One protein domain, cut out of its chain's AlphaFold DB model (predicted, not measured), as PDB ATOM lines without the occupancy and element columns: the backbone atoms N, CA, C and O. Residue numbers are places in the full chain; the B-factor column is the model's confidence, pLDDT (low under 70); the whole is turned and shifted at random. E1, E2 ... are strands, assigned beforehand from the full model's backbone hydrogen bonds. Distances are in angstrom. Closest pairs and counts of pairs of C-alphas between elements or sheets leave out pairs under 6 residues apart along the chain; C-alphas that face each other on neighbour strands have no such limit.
ATOM      1  N   ILE A   3      20.895 -33.686  38.565       90.69
ATOM      2  CA  ILE A   3      21.785 -33.528  37.417       90.69
ATOM      3  C   ILE A   3      22.188 -34.923  36.942       90.69
ATOM      4  O   ILE A   3      22.668 -35.746  37.717       90.69
ATOM      5  N   ALA A   4      21.953 -35.201  35.666       90.56
ATOM      6  CA  ALA A   4      22.398 -36.412  34.999       90.56
ATOM      7  C   ALA A   4      23.575 -36.076  34.085       90.56
ATOM      8  O   ALA A   4      23.450 -35.218  33.207       90.56
ATOM      9  N   ILE A   5      24.699 -36.767  34.279       90.88
ATOM     10  CA  ILE A   5      25.914 -36.584  33.486       90.88
ATOM     11  C   ILE A   5      26.057 -37.746  32.508       90.88
ATOM     12  O   ILE A   5      26.119 -38.908  32.902       90.88
ATOM     13  N   ASN A   6      26.135 -37.421  31.222       89.06
ATOM     14  CA  ASN A   6      26.354 -38.371  30.140       89.06
ATOM     15  C   ASN A   6      27.688 -38.082  29.455       89.06
ATOM     16  O   ASN A   6      28.042 -36.926  29.232       89.06
ATOM     17  N   HIS A   7      28.408 -39.130  29.065       87.06
ATOM     18  CA  HIS A   7      29.690 -38.994  28.382       87.06
ATOM     19  C   HIS A   7      29.518 -39.191  26.876       87.06
ATOM     20  O   HIS A   7      29.005 -40.216  26.432       87.06
ATOM     21  N   LYS A   8      29.980 -38.225  26.075       78.38
ATOM     22  CA  LYS A   8      30.046 -38.342  24.612       78.38
ATOM     23  C   LYS A   8      31.495 -38.189  24.174       78.38
ATOM     24  O   LYS A   8      32.094 -37.140  24.394       78.38
ATOM     25  N   SER A   9      32.068 -39.248  23.596       74.38
ATOM     26  CA  SER A   9      33.487 -39.292  23.201       74.38
ATOM     27  C   SER A   9      34.447 -38.930  24.351       74.38
ATOM     28  O   SER A   9      35.408 -38.195  24.148       74.38
ATOM     29  N   GLY A  10      34.150 -39.398  25.570       74.31
ATOM     30  CA  GLY A  10      34.949 -39.124  26.774       74.31
ATOM     31  C   GLY A  10      34.742 -37.742  27.405       74.31
ATOM     32  O   GLY A  10      35.370 -37.446  28.414       74.31
ATOM     33  N   ILE A  11      33.863 -36.897  26.852       77.81
ATOM     34  CA  ILE A  11      33.559 -35.568  27.401       77.81
ATOM     35  C   ILE A  11      32.243 -35.632  28.197       77.81
ATOM     36  O   ILE A  11      31.238 -36.069  27.624       77.81
ATOM     37  N   PRO A  12      32.220 -35.199  29.473       89.12
ATOM     38  CA  PRO A  12      31.009 -35.168  30.288       89.12
ATOM     39  C   PRO A  12      30.086 -34.001  29.906       89.12
ATOM     40  O   PRO A  12      30.522 -32.858  29.742       89.12
ATOM     41  N   TYR A  13      28.788 -34.284  29.806       92.00
ATOM     42  CA  TYR A  13      27.721 -33.313  29.565       92.00
ATOM     43  C   TYR A  13      26.598 -33.496  30.579       92.00
ATOM     44  O   TYR A  13      26.159 -34.620  30.812       92.00
ATOM     45  N   ALA A  14      26.105 -32.395  31.138       93.69
ATOM     46  CA  ALA A  14      25.077 -32.389  32.164       93.69
ATOM     47  C   ALA A  14      23.710 -31.954  31.621       93.69
ATOM     48  O   ALA A  14      23.582 -30.981  30.870       93.69
ATOM     49  N   SER A  15      22.674 -32.652  32.080       92.44
ATOM     50  CA  SER A  15      21.269 -32.292  31.898       92.44
ATOM     51  C   SER A  15      20.553 -32.322  33.241       92.44
ATOM     52  O   SER A  15      20.727 -33.247  34.030       92.44
ATOM     53  N   LEU A  16      19.692 -31.344  33.475       91.19
ATOM     54  CA  LEU A  16      18.789 -31.304  34.610       91.19
ATOM     55  C   LEU A  16      17.577 -32.194  34.322       91.19
ATOM     56  O   LEU A  16      16.925 -32.032  33.291       91.19
ATOM     57  N   MET A  17      17.272 -33.143  35.205       90.38
ATOM     58  CA  MET A  17      16.205 -34.126  35.015       90.38
ATOM     59  C   MET A  17      15.246 -34.189  36.206       90.38
ATOM     60  O   MET A  17      15.647 -34.163  37.375       90.38
ATOM     61  N   ASN A  18      13.962 -34.368  35.903       89.06
ATOM     62  CA  ASN A  18      12.918 -34.711  36.860       89.06
ATOM     63  C   ASN A  18      12.480 -36.161  36.672       89.06
ATOM     64  O   ASN A  18      12.411 -36.662  35.554       89.06
ATOM     65  N   SER A  19      12.175 -36.835  37.774       84.62
ATOM     66  CA  SER A  19      11.607 -38.181  37.751       84.62
ATOM     67  C   SER A  19      10.095 -38.061  37.895       84.62
ATOM     68  O   SER A  19       9.616 -37.643  38.946       84.62
ATOM     69  N   VAL A  20       9.352 -38.399  36.845       82.19
ATOM     70  CA  VAL A  20       7.885 -38.407  36.826       82.19
ATOM     71  C   VAL A  20       7.417 -39.859  36.873       82.19
ATOM     72  O   VAL A  20       7.957 -40.716  36.171       82.19
ATOM     73  N   ARG A  21       6.447 -40.164  37.736       76.69
ATOM     74  CA  ARG A  21       5.915 -41.521  37.905       76.69
ATOM     75  C   ARG A  21       4.660 -41.686  37.048       76.69
ATOM     76  O   ARG A  21       3.664 -41.021  37.297       76.69
ATOM     77  N   GLU A  22       4.714 -42.581  36.068       76.44
ATOM     78  CA  GLU A  22       3.563 -43.009  35.264       76.44
ATOM     79  C   GLU A  22       3.230 -44.455  35.656       76.44
ATOM     80  O   GLU A  22       3.895 -45.413  35.247       76.44
ATOM     81  N   GLY A  23       2.234 -44.621  36.531       77.38
ATOM     82  CA  GLY A  23       1.851 -45.928  37.072       77.38
ATOM     83  C   GLY A  23       2.982 -46.601  37.864       77.38
ATOM     84  O   GLY A  23       3.496 -46.050  38.843       77.38
ATOM     85  N   SER A  24       3.382 -47.810  37.455       74.12
ATOM     86  CA  SER A  24       4.467 -48.580  38.088       74.12
ATOM     87  C   SER A  24       5.872 -48.225  37.581       74.12
ATOM     88  O   SER A  24       6.850 -48.763  38.100       74.12
ATOM     89  N   ARG A  25       6.008 -47.320  36.598       66.56
ATOM     90  CA  ARG A  25       7.296 -46.948  35.993       66.56
ATOM     91  C   ARG A  25       7.676 -45.505  36.324       66.56
ATOM     92  O   ARG A  25       6.846 -44.600  36.317       66.56
ATOM     93  N   VAL A  26       8.961 -45.287  36.603       77.25
ATOM     94  CA  VAL A  26       9.539 -43.949  36.790       77.25
ATOM     95  C   VAL A  26      10.226 -43.539  35.493       77.25
ATOM     96  O   VAL A  26      11.184 -44.182  35.067       77.25
ATOM     97  N   ARG A  27       9.745 -42.465  34.865       79.88
ATOM     98  CA  ARG A  27      10.323 -41.886  33.651       79.88
ATOM     99  C   ARG A  27      11.126 -40.640  34.010       79.88
ATOM    100  O   ARG A  27      10.653 -39.777  34.746       79.88
ATOM    101  N   LYS A  28      12.345 -40.529  33.482       81.69
ATOM    102  CA  LYS A  28      13.153 -39.309  33.607       81.69
ATOM    103  C   LYS A  28      12.806 -38.349  32.469       81.69
ATOM    104  O   LYS A  28      12.880 -38.731  31.304       81.69
ATOM    105  N   VAL A  29      12.427 -37.124  32.809       84.50
ATOM    106  CA  VAL A  29      12.105 -36.040  31.877       84.50
ATOM    107  C   VAL A  29      13.180 -34.968  32.004       84.50
ATOM    108  O   VAL A  29      13.465 -34.500  33.108       84.50
ATOM    109  N   THR A  30      13.800 -34.593  30.886       84.94
ATOM    110  CA  THR A  30      14.792 -33.512  30.850       84.94
ATOM    111  C   THR A  30      14.096 -32.168  31.038       84.94
ATOM    112  O   THR A  30      13.188 -31.832  30.287       84.94
ATOM    113  N   VAL A  31      14.540 -31.413  32.038       86.06
ATOM    114  CA  VAL A  31      14.051 -30.071  32.383       86.06
ATOM    115  C   VAL A  31      14.871 -29.007  31.661       86.06
ATOM    116  O   VAL A  31      14.313 -28.083  31.084       86.06
ATOM    117  N   ALA A  32      16.197 -29.149  31.671       86.50
ATOM    118  CA  ALA A  32      17.114 -28.212  31.032       86.50
ATOM    119  C   ALA A  32      18.421 -28.907  30.640       86.50
ATOM    120  O   ALA A  32      18.855 -29.857  31.294       86.50
ATOM    121  N   TYR A  33      19.074 -28.419  29.589       90.75
ATOM    122  CA  TYR A  33      20.412 -28.861  29.209       90.75
ATOM    123  C   TYR A  33      21.448 -27.873  29.755       90.75
ATOM    124  O   TYR A  33      21.420 -26.699  29.398       90.75
ATOM    125  N   LEU A  34      22.348 -28.336  30.629       90.50
ATOM    126  CA  LEU A  34      23.390 -27.489  31.227       90.50
ATOM    127  C   LEU A  34      24.641 -27.405  30.333       90.50
ATOM    128  O   LEU A  34      25.411 -26.455  30.427       90.50
ATOM    129  N   GLY A  35      24.827 -28.352  29.412       91.62
ATOM    130  CA  GLY A  35      25.955 -28.341  28.481       91.62
ATOM    131  C   GLY A  35      27.146 -29.149  28.984       91.62
ATOM    132  O   GLY A  35      26.979 -30.158  29.666       91.62
ATOM    133  N   ARG A  36      28.357 -28.771  28.571       89.56
ATOM    134  CA  ARG A  36      29.590 -29.481  28.933       89.56
ATOM    135  C   ARG A  36      29.902 -29.252  30.409       89.56
ATOM    136  O   ARG A  36      29.857 -28.113  30.859       89.56
ATOM    137  N   VAL A  37      30.264 -30.305  31.135       91.06
ATOM    138  CA  VAL A  37      30.742 -30.183  32.519       91.06
ATOM    139  C   VAL A  37      32.206 -29.756  32.488       91.06
ATOM    140  O   VAL A  37      33.022 -30.419  31.842       91.06
ATOM    141  N   LEU A  38      32.527 -28.631  33.130       86.12
ATOM    142  CA  LEU A  38      33.905 -28.158  33.270       86.12
ATOM    143  C   LEU A  38      34.472 -28.465  34.661       86.12
ATOM    144  O   LEU A  38      35.622 -28.881  34.752       86.12
ATOM    145  N   ASP A  39      33.658 -28.319  35.708       86.25
ATOM    146  CA  ASP A  39      33.964 -28.769  37.069       86.25
ATOM    147  C   ASP A  39      32.664 -29.213  37.752       86.25
ATOM    148  O   ASP A  39      31.777 -28.404  38.015       86.25
ATOM    149  N   GLU A  40      32.521 -30.514  38.003       86.31
ATOM    150  CA  GLU A  40      31.313 -31.070  38.619       86.31
ATOM    151  C   GLU A  40      31.159 -30.651  40.086       86.31
ATOM    152  O   GLU A  40      30.042 -30.385  40.524       86.31
ATOM    153  N   LYS A  41      32.264 -30.555  40.839       85.88
ATOM    154  CA  LYS A  41      32.234 -30.243  42.277       85.88
ATOM    155  C   LYS A  41      31.867 -28.787  42.523       85.88
ATOM    156  O   LYS A  41      31.169 -28.492  43.487       85.88
ATOM    157  N   LEU A  42      32.335 -27.898  41.650       85.81
ATOM    158  CA  LEU A  42      32.007 -26.474  41.691       85.81
ATOM    159  C   LEU A  42      30.718 -26.133  40.923       85.81
ATOM    160  O   LEU A  42      30.331 -24.968  40.877       85.81
ATOM    161  N   GLY A  43      30.061 -27.122  40.304       90.69
ATOM    162  CA  GLY A  43      28.833 -26.915  39.535       90.69
ATOM    163  C   GLY A  43      29.028 -25.997  38.325       90.69
ATOM    164  O   GLY A  43      28.165 -25.165  38.043       90.69
ATOM    165  N   ILE A  44      30.163 -26.103  37.626       91.06
ATOM    166  CA  ILE A  44      30.530 -25.226  36.509       91.06
ATOM    167  C   ILE A  44      30.317 -25.933  35.173       91.06
ATOM    168  O   ILE A  44      30.861 -27.012  34.904       91.06
ATOM    169  N   TYR A  45      29.564 -25.271  34.298       92.00
ATOM    170  CA  TYR A  45      29.130 -25.803  33.013       92.00
ATOM    171  C   TYR A  45      29.392 -24.817  31.871       92.00
ATOM    172  O   TYR A  45      29.588 -23.619  32.079       92.00
ATOM    173  N   GLN A  46      29.388 -25.329  30.637       88.81
ATOM    174  CA  GLN A  46      29.527 -24.528  29.426       88.81
ATOM    175  C   GLN A  46      28.442 -24.854  28.398       88.81
ATOM    176  O   GLN A  46      28.342 -25.987  27.919       88.81
ATOM    177  N   SER A  47      27.685 -23.836  27.988       89.06
ATOM    178  CA  SER A  47      26.688 -23.927  26.917       89.06
ATOM    179  C   SER A  47      26.885 -22.815  25.884       89.06
ATOM    180  O   SER A  47      27.542 -21.810  26.147       89.06
ATOM    181  N   ARG A  48      26.312 -22.991  24.686       81.25
ATOM    182  CA  ARG A  48      26.370 -21.965  23.628       81.25
ATOM    183  C   ARG A  48      25.642 -20.677  24.016       81.25
ATOM    184  O   ARG A  48      26.084 -19.610  23.624       81.25
ATOM    185  N   GLU A  49      24.551 -20.791  24.768       83.44
ATOM    186  CA  GLU A  49      23.693 -19.657  25.130       83.44
ATOM    187  C   GLU A  49      24.250 -18.848  26.305       83.44
ATOM    188  O   GLU A  49      24.095 -17.633  26.336       83.44
ATOM    189  N   ARG A  50      24.898 -19.511  27.276       83.19
ATOM    190  CA  ARG A  50      25.313 -18.891  28.549       83.19
ATOM    191  C   ARG A  50      26.825 -18.772  28.728       83.19
ATOM    192  O   ARG A  50      27.273 -18.313  29.771       83.19
ATOM    193  N   GLY A  51      27.622 -19.208  27.752       85.44
ATOM    194  CA  GLY A  51      29.075 -19.263  27.906       85.44
ATOM    195  C   GLY A  51      29.470 -20.205  29.046       85.44
ATOM    196  O   GLY A  51      28.969 -21.329  29.101       85.44
ATOM    197  N   VAL A  52      30.371 -19.761  29.925       88.19
ATOM    198  CA  VAL A  52      30.775 -20.480  31.144       88.19
ATOM    199  C   VAL A  52      30.007 -19.918  32.333       88.19
ATOM    200  O   VAL A  52      30.018 -18.711  32.558       88.19
ATOM    201  N   PHE A  53      29.339 -20.787  33.085       91.44
ATOM    202  CA  PHE A  53      28.436 -20.388  34.161       91.44
ATOM    203  C   PHE A  53      28.423 -21.425  35.285       91.44
ATOM    204  O   PHE A  53      28.801 -22.582  35.077       91.44
ATOM    205  N   SER A  54      27.970 -21.016  36.468       93.00
ATOM    206  CA  SER A  54      27.696 -21.914  37.591       93.00
ATOM    207  C   SER A  54      26.203 -22.232  37.670       93.00
ATOM    208  O   SER A  54      25.351 -21.422  37.287       93.00
ATOM    209  N   TYR A  55      25.867 -23.430  38.136       92.69
ATOM    210  CA  TYR A  55      24.488 -23.825  38.399       92.69
ATOM    211  C   TYR A  55      24.396 -24.556  39.736       92.69
ATOM    212  O   TYR A  55      25.057 -25.573  39.942       92.69
ATOM    213  N   ASP A  56      23.541 -24.042  40.619       90.31
ATOM    214  CA  ASP A  56      23.270 -24.622  41.931       90.31
ATOM    215  C   ASP A  56      21.946 -25.402  41.893       90.31
ATOM    216  O   ASP A  56      20.873 -24.858  41.615       90.31
ATOM    217  N   LEU A  57      22.026 -26.709  42.159       89.56
ATOM    218  CA  LEU A  57      20.871 -27.605  42.167       89.56
ATOM    219  C   LEU A  57      19.940 -27.366  43.368       89.56
ATOM    220  O   LEU A  57      18.745 -27.632  43.246       89.56
ATOM    221  N   ALA A  58      20.467 -26.905  44.505       87.75
ATOM    222  CA  ALA A  58      19.701 -26.706  45.731       87.75
ATOM    223  C   ALA A  58      18.800 -25.471  45.634       87.75
ATOM    224  O   ALA A  58      17.635 -25.521  46.026       87.75
ATOM    225  N   THR A  59      19.320 -24.386  45.064       88.62
ATOM    226  CA  THR A  59      18.580 -23.131  44.859       88.62
ATOM    227  C   THR A  59      17.917 -23.042  43.485       88.62
ATOM    228  O   THR A  59      17.065 -22.181  43.278       88.62
ATOM    229  N   ASN A  60      18.269 -23.936  42.550       88.38
ATOM    230  CA  ASN A  60      17.804 -23.924  41.160       88.38
ATOM    231  C   ASN A  60      18.121 -22.595  40.441       88.38
ATOM    232  O   ASN A  60      17.294 -22.054  39.704       88.38
ATOM    233  N   THR A  61      19.317 -22.046  40.672       90.06
ATOM    234  CA  THR A  61      19.743 -20.756  40.108       90.06
ATOM    235  C   THR A  61      20.988 -20.876  39.241       90.06
ATOM    236  O   THR A  61      21.908 -21.638  39.536       90.06
ATOM    237  N   TYR A  62      21.029 -20.055  38.192       91.38
ATOM    238  CA  TYR A  62      22.220 -19.824  37.380       91.38
ATOM    239  C   TYR A  62      23.028 -18.664  37.964       91.38
ATOM    240  O   TYR A  62      22.448 -17.639  38.322       91.38
ATOM    241  N   GLY A  63      24.350 -18.801  38.000       90.62
ATOM    242  CA  GLY A  63      25.277 -17.758  38.431       90.62
ATOM    243  C   GLY A  63      26.454 -17.595  37.472       90.62
ATOM    244  O   GLY A  63      26.656 -18.389  36.549       90.62
ATOM    245  N   ALA A  64      27.257 -16.557  37.701       87.31
ATOM    246  CA  ALA A  64      28.569 -16.459  37.076       87.31
ATOM    247  C   ALA A  64      29.478 -17.575  37.616       87.31
ATOM    248  O   ALA A  64      29.354 -17.993  38.773       87.31
ATOM    249  N   ALA A  65      30.382 -18.085  36.781       84.88
ATOM    250  CA  ALA A  65      31.465 -18.909  37.304       84.88
ATOM    251  C   ALA A  65      32.360 -18.048  38.221       84.88
ATOM    252  O   ALA A  65      32.489 -16.848  37.962       84.88
TER     253      ALA A  65
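This is residues 3 to 65 of the 511 residues of a protein of Sutterella parvirubra YIT 11816 (UniProt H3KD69). The model is one long, strongly twisted antiparallel sheet with no named helix on either face, drawn out along one axis by the hairpin of E2 and E3, whose far tip lies at residues 23 and 24. E1 runs beside the first part of E2 at one edge, while E4, E5 and E6 follow beyond the bend of E3 as a smaller set of strands toward the other edge. The printed part has 63 residues with six named strands, E1 to E6 in that order along the chain and in the same order across the sheet, and the class is all strand. The strands form a meander, each strand the antiparallel neighbour of the one before. The whole is only just loose, close to compact, with a radius of gyration of the C-alphas of 12.8 A, and its spans are 40 by 30 by 22 A.

From the first printed residue, E1, residues 3 to 8, is an edge strand and forms a hairpin with E2, residues 11 to 22. The two are antiparallel at 132 degrees; C-alphas 5 and 14 face each other at 4.5 A, and N 6 and O 13 are within hydrogen-bond range at 2.8 A. E2 bends by 54 degrees at residue 16. E2 and E3, residues 25 to 39, form the next hairpin, antiparallel at 159 degrees. Along it N 14 and O 35 are 2.8 A apart, and so are N 20 and O 27, both within hydrogen-bond range. E3 bends by 76 degrees at residue 36, and its pairing is staggered: residues 25 to 36 pair with E2, and residues 36 to 39 pair with E4, residues 44 to 47. E3 and E4 are an antiparallel hairpin, with N 36 and O 46 within hydrogen-bond range at 2.9 A. The closest C-alphas of E2 and E4 are those of Ala 14 and Tyr 45, 7.8 A apart. E4 forms a hairpin with E5, residues 51 to 56, antiparallel at 134 degrees, with N 45 and O 53 within hydrogen-bond range at 2.9 A. E5 forms the last hairpin with E6, residues 61 to 64, antiparallel at 136 degrees; N 54 and O 63 are within hydrogen-bond range at 2.9 A. E6 is the other edge strand. Among the pairs that are apart are E1 and E4, E2 and E5, and E3 and E6.

E1 begins at C-alpha 3, printed at (21.785, -33.528, 37.417), and ends at Lys 8. E2, from Ile 11 to Glu 22, measures 31.9 A from first to last C-alpha. E3, from Arg 25 to Asp 39, is the longest strand by residues, with 15, and measures 32.3 A; its C-alpha 25 stands at (7.296, -46.948, 35.993). E4 runs from Ile 44 to Ser 47, and E5 from Gly 51 to Asp 56. E1 measures 16.0 A, E4 10.4 A, E5 16.1 A and E6 10.3 A. E6 runs from Thr 61 to Ala 64, where C-alpha 64 is at (28.569, -16.459, 37.076).

The two C-alphas farthest apart are those of Ser 24 and Ala 64, at 40.2 A, while those of Ile 3 and Ala 65, the first and last printed, are 17.5 A apart. From edge to edge of the sheet the strands' lines turn by 123 degrees and the way across it turns by 41 degrees. Its C-alphas lie up to 6.8 A off their best plane. The five links between successive strands are tight, and the printed part has no cut. The mean pLDDT of the printed part is 86.2, and one residue, Arg 25, is under 70.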